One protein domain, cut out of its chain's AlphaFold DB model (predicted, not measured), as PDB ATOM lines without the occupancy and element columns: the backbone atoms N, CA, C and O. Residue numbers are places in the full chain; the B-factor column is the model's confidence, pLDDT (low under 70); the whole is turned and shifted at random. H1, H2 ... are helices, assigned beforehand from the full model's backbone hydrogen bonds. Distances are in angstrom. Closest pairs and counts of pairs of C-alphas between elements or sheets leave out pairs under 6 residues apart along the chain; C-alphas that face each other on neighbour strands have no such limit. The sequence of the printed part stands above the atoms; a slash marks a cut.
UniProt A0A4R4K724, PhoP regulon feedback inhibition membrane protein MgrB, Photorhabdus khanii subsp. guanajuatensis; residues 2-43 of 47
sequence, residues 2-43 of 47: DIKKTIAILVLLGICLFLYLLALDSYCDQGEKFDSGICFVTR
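This is residues 2 to 43 of the 47 residues of the protein "PhoP regulon feedback inhibition membrane protein MgrB" of Photorhabdus khanii subsp. guanajuatensis (UniProt A0A4R4K724). One long helix, H1, makes a rod, and after its last turns a loop of residues 30 to 37 folds back to a short helix, H2, set crosswise beside residues 21 to 28 of H1. Residues 2 to 20 stick out free. The printed part has 42 residues, with two named helices, H1 then H2, and no named strand; the class is all helix. It is only just extended, close to loose, with a radius of gyration of the C-alphas of 13.9 A and spans of 44 by 15 by 14 A.

H1, residues 3 to 29, runs 38.9 A from C-alpha 3 at (9.201, -68.120, -1.026) to C-alpha 29 at (24.137, -32.290, 1.858). H2 is residues 38 to 43 and ends at C-alpha 43 at (14.039, -34.755, 1.122).

H1 touches H2 with residues 21 to 28 alone; the closest C-alphas are those of Cys 28 and Cys 39, 6.3 A apart. Their lines are about perpendicular, at 86 degrees. In H1 and H2 every O i to N i+4 pair is within hydrogen-bond range.

The two C-alphas farthest apart, those of Asp 2 and Gly 31, are 44.2 A apart. The printed part has no cut, and the link from H1 to H2 is short, with 8 residues. Residues 29 to 43 have pLDDT under 70.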
ATOM      1  N   ASP A   2      11.030 -70.789  -4.467       80.12
ATOM      2  CA  ASP A   2      11.017 -70.878  -3.007       80.12
ATOM      3  C   ASP A   2      10.749 -69.506  -2.388       80.12
ATOM      4  O   ASP A   2      11.575 -68.602  -2.496       80.12
ATOM      5  N   ILE A   3       9.611 -69.361  -1.705       86.56
ATOM      6  CA  ILE A   3       9.201 -68.120  -1.026       86.56
ATOM      7  C   ILE A   3      10.317 -67.578  -0.123       86.56
ATOM      8  O   ILE A   3      10.564 -66.378  -0.104       86.56
ATOM      9  N   LYS A   4      11.063 -68.460   0.554       88.12
ATOM     10  CA  LYS A   4      12.206 -68.071   1.399       88.12
ATOM     11  C   LYS A   4      13.311 -67.377   0.597       88.12
ATOM     12  O   LYS A   4      13.887 -66.401   1.062       88.12
ATOM     13  N   LYS A   5      13.579 -67.852  -0.624       87.25
ATOM     14  CA  LYS A   5      14.570 -67.271  -1.537       87.25
ATOM     15  C   LYS A   5      14.089 -65.926  -2.080       87.25
ATOM     16  O   LYS A   5      14.873 -64.987  -2.137       87.25
ATOM     17  N   THR A   6      12.803 -65.808  -2.412       91.38
ATOM     18  CA  THR A   6      12.196 -64.537  -2.839       91.38
ATOM     19  C   THR A   6      12.234 -63.484  -1.731       91.38
ATOM     20  O   THR A   6      12.614 -62.349  -1.997       91.38
ATOM     21  N   ILE A   7      11.921 -63.860  -0.487       92.88
ATOM     22  CA  ILE A   7      11.998 -62.956   0.671       92.88
ATOM     23  C   ILE A   7      13.443 -62.510   0.910       92.88
ATOM     24  O   ILE A   7      13.681 -61.323   1.101       92.88
ATOM     25  N   ALA A   8      14.412 -63.427   0.847       92.50
ATOM     26  CA  ALA A   8      15.823 -63.081   1.016       92.50
ATOM     27  C   ALA A   8      16.303 -62.070  -0.040       92.50
ATOM     28  O   ALA A   8      16.991 -61.111   0.298       92.50
ATOM     29  N   ILE A   9      15.894 -62.250  -1.301       93.31
ATOM     30  CA  ILE A   9      16.202 -61.305  -2.382       93.31
ATOM     31  C   ILE A   9      15.539 -59.952  -2.118       93.31
ATOM     32  O   ILE A   9      16.203 -58.932  -2.256       93.31
ATOM     33  N   LEU A  10      14.268 -59.931  -1.706       93.81
ATOM     34  CA  LEU A  10      13.538 -58.692  -1.430       93.81
ATOM     35  C   LEU A  10      14.170 -57.898  -0.277       93.81
ATOM     36  O   LEU A  10      14.321 -56.684  -0.379       93.81
ATOM     37  N   VAL A  11      14.579 -58.585   0.793       93.44
ATOM     38  CA  VAL A  11      15.272 -57.974   1.937       93.44
ATOM     39  C   VAL A  11      16.630 -57.417   1.515       93.44
ATOM     40  O   VAL A  11      16.945 -56.278   1.851       93.44
ATOM     41  N   LEU A  12      17.410 -58.175   0.741       93.12
ATOM     42  CA  LEU A  12      18.699 -57.713   0.220       93.12
ATOM     43  C   LEU A  12      18.531 -56.457  -0.648       93.12
ATOM     44  O   LEU A  12      19.269 -55.491  -0.481       93.12
ATOM     45  N   LEU A  13      17.524 -56.452  -1.525       93.31
ATOM     46  CA  LEU A  13      17.184 -55.306  -2.367       93.31
ATOM     47  C   LEU A  13      16.790 -54.089  -1.525       93.31
ATOM     48  O   LEU A  13      17.273 -52.992  -1.787       93.31
ATOM     49  N   GLY A  14      15.976 -54.288  -0.485       91.50
ATOM     50  CA  GLY A  14      15.597 -53.232   0.453       91.50
ATOM     51  C   GLY A  14      16.799 -52.618   1.174       91.50
ATOM     52  O   GLY A  14      16.904 -51.398   1.247       91.50
ATOM     53  N   ILE A  15      17.744 -53.443   1.638       91.44
ATOM     54  CA  ILE A  15      18.974 -52.973   2.298       91.44
ATOM     55  C   ILE A  15      19.861 -52.202   1.314       91.44
ATOM     56  O   ILE A  15      20.367 -51.136   1.656       91.44
ATOM     57  N   CYS A  16      20.034 -52.700   0.087       88.62
ATOM     58  CA  CYS A  16      20.801 -51.998  -0.944       88.62
ATOM     59  C   CYS A  16      20.187 -50.637  -1.287       88.62
ATOM     60  O   CYS A  16      20.916 -49.655  -1.392       88.62
ATOM     61  N   LEU A  17      18.859 -50.569  -1.425       86.56
ATOM     62  CA  LEU A  17      18.145 -49.317  -1.676       86.56
ATOM     63  C   LEU A  17      18.275 -48.344  -0.502       86.56
ATOM     64  O   LEU A  17      18.504 -47.160  -0.721       86.56
ATOM     65  N   PHE A  18      18.187 -48.838   0.734       84.06
ATOM     66  CA  PHE A  18      18.370 -48.019   1.929       84.06
ATOM     67  C   PHE A  18      19.784 -47.430   2.010       84.06
ATOM     68  O   PHE A  18      19.940 -46.226   2.181       84.06
ATOM     69  N   LEU A  19      20.819 -48.255   1.821       83.94
ATOM     70  CA  LEU A  19      22.212 -47.795   1.814       83.94
ATOM     71  C   LEU A  19      22.489 -46.818   0.664       83.94
ATOM     72  O   LEU A  19      23.237 -45.862   0.846       83.94
ATOM     73  N   TYR A  20      21.874 -47.039  -0.501       83.00
ATOM     74  CA  TYR A  20      21.959 -46.125  -1.637       83.00
ATOM     75  C   TYR A  20      21.344 -44.761  -1.314       83.00
ATOM     76  O   TYR A  20      21.982 -43.742  -1.559       83.00
ATOM     77  N   LEU A  21      20.146 -44.734  -0.725       80.19
ATOM     78  CA  LEU A  21      19.479 -43.496  -0.318       80.19
ATOM     79  C   LEU A  21      20.258 -42.754   0.772       80.19
ATOM     80  O   LEU A  21      20.398 -41.540   0.686       80.19
ATOM     81  N   LEU A  22      20.806 -43.477   1.752       78.62
ATOM     82  CA  LEU A  22      21.621 -42.897   2.821       78.62
ATOM     83  C   LEU A  22      22.915 -42.276   2.278       78.62
ATOM     84  O   LEU A  22      23.304 -41.180   2.676       78.62
ATOM     85  N   ALA A  23      23.573 -42.958   1.338       82.38
ATOM     86  CA  ALA A  23      24.713 -42.385   0.637       82.38
ATOM     87  C   ALA A  23      24.285 -41.135  -0.145       82.38
ATOM     88  O   ALA A  23      24.947 -40.105  -0.055       82.38
ATOM     89  N   LEU A  24      23.161 -41.210  -0.865       76.00
ATOM     90  CA  LEU A  24      22.636 -40.108  -1.665       76.00
ATOM     91  C   LEU A  24      22.332 -38.863  -0.817       76.00
ATOM     92  O   LEU A  24      22.695 -37.767  -1.229       76.00
ATOM     93  N   ASP A  25      21.737 -39.023   0.366       73.44
ATOM     94  CA  ASP A  25      21.477 -37.930   1.314       73.44
ATOM     95  C   ASP A  25      22.777 -37.227   1.742       73.44
ATOM     96  O   ASP A  25      22.892 -36.003   1.673       73.44
ATOM     97  N   SER A  26      23.825 -38.001   2.041       72.19
ATOM     98  CA  SER A  26      25.146 -37.454   2.372       72.19
ATOM     99  C   SER A  26      25.817 -36.720   1.199       72.19
ATOM    100  O   SER A  26      26.518 -35.729   1.419       72.19
ATOM    101  N   TYR A  27      25.619 -37.172  -0.044       70.88
ATOM    102  CA  TYR A  27      26.096 -36.458  -1.238       70.88
ATOM    103  C   TYR A  27      25.290 -35.178  -1.505       70.88
ATOM    104  O   TYR A  27      25.861 -34.156  -1.888       70.88
ATOM    105  N   CYS A  28      23.979 -35.214  -1.264       70.56
ATOM    106  CA  CYS A  28      23.077 -34.073  -1.380       70.56
ATOM    107  C   CYS A  28      23.424 -32.936  -0.413       70.56
ATOM    108  O   CYS A  28      23.414 -31.768  -0.810       70.56
ATOM    109  N   ASP A  29      23.750 -33.270   0.837       69.56
ATOM    110  CA  ASP A  29      24.137 -32.290   1.858       69.56
ATOM    111  C   ASP A  29      25.449 -31.564   1.496       69.56
ATOM    112  O   ASP A  29      25.638 -30.389   1.808       69.56
ATOM    113  N   GLN A  30      26.322 -32.219   0.722       66.88
ATOM    114  CA  GLN A  30      27.601 -31.665   0.264       66.88
ATOM    115  C   GLN A  30      27.488 -30.713  -0.947       66.88
ATOM    116  O   GLN A  30      28.491 -30.141  -1.374       66.88
ATOM    117  N   GLY A  31      26.281 -30.459  -1.467       62.44
ATOM    118  CA  GLY A  31      26.021 -29.343  -2.386       62.44
ATOM    119  C   GLY A  31      26.454 -29.550  -3.843       62.44
ATOM    120  O   GLY A  31      26.447 -28.590  -4.623       62.44
ATOM    121  N   GLU A  32      26.795 -30.775  -4.251       56.50
ATOM    122  CA  GLU A  32      27.051 -31.072  -5.661       56.50
ATOM    123  C   GLU A  32      25.737 -31.254  -6.436       56.50
ATOM    124  O   GLU A  32      24.800 -31.916  -6.002       56.50
ATOM    125  N   LYS A  33      25.662 -30.635  -7.621       55.28
ATOM    126  CA  LYS A  33      24.478 -30.549  -8.500       55.28
ATOM    127  C   LYS A  33      24.121 -31.876  -9.199       55.28
ATOM    128  O   LYS A  33      23.632 -31.859 -10.328       55.28
ATOM    129  N   PHE A  34      24.400 -33.015  -8.581       51.97
ATOM    130  CA  PHE A  34      24.030 -34.327  -9.096       51.97
ATOM    131  C   PHE A  34      22.607 -34.645  -8.608       51.97
ATOM    132  O   PHE A  34      22.374 -34.815  -7.421       51.97
ATOM    133  N   ASP A  35      21.636 -34.665  -9.523       53.19
ATOM    134  CA  ASP A  35      20.248 -35.099  -9.282       53.19
ATOM    135  C   ASP A  35      19.331 -34.188  -8.442       53.19
ATOM    136  O   ASP A  35      18.698 -34.609  -7.471       53.19
ATOM    137  N   SER A  36      19.094 -32.958  -8.915       53.62
ATOM    138  CA  SER A  36      18.032 -32.071  -8.393       53.62
ATOM    139  C   SER A  36      16.625 -32.706  -8.360       53.62
ATOM    140  O   SER A  36      15.749 -32.197  -7.668       53.62
ATOM    141  N   GLY A  37      16.394 -33.808  -9.087       56.69
ATOM    142  CA  GLY A  37      15.135 -34.557  -9.075       56.69
ATOM    143  C   GLY A  37      15.036 -35.592  -7.950       56.69
ATOM    144  O   GLY A  37      14.059 -35.588  -7.203       56.69
ATOM    145  N   ILE A  38      16.038 -36.465  -7.802       62.50
ATOM    146  CA  ILE A  38      15.985 -37.560  -6.819       62.50
ATOM    147  C   ILE A  38      16.217 -37.005  -5.416       62.50
ATOM    148  O   ILE A  38      15.431 -37.293  -4.524       62.50
ATOM    149  N   CYS A  39      17.180 -36.099  -5.243       62.38
ATOM    150  CA  CYS A  39      17.456 -35.438  -3.969       62.38
ATOM    151  C   CYS A  39      16.231 -34.695  -3.388       62.38
ATOM    152  O   CYS A  39      15.982 -34.713  -2.183       62.38
ATOM    153  N   PHE A  40      15.418 -34.074  -4.252       61.72
ATOM    154  CA  PHE A  40      14.184 -33.392  -3.849       61.72
ATOM    155  C   PHE A  40      13.096 -34.367  -3.377       61.72
ATOM    156  O   PHE A  40      12.409 -34.091  -2.395       61.72
ATOM    157  N   VAL A  41      12.948 -35.511  -4.055       62.47
ATOM    158  CA  VAL A  41      12.018 -36.578  -3.643       62.47
ATOM    159  C   VAL A  41      12.470 -37.190  -2.322       62.47
ATOM    160  O   VAL A  41      11.660 -37.353  -1.413       62.47
ATOM    161  N   THR A  42      13.767 -37.452  -2.190       62.56
ATOM    162  CA  THR A  42      14.393 -37.992  -0.985       62.56
ATOM    163  C   THR A  42      14.200 -37.076   0.226       62.56
ATOM    164  O   THR A  42      13.800 -37.557   1.275       62.56
ATOM    165  N   ARG A  43      14.328 -35.750   0.066       61.75
ATOM    166  CA  ARG A  43      14.039 -34.755   1.122       61.75
ATOM    167  C   ARG A  43      12.594 -34.797   1.645       61.75
ATOM    168  O   ARG A  43      12.329 -34.342   2.754       61.75
TER     169      ARG A  43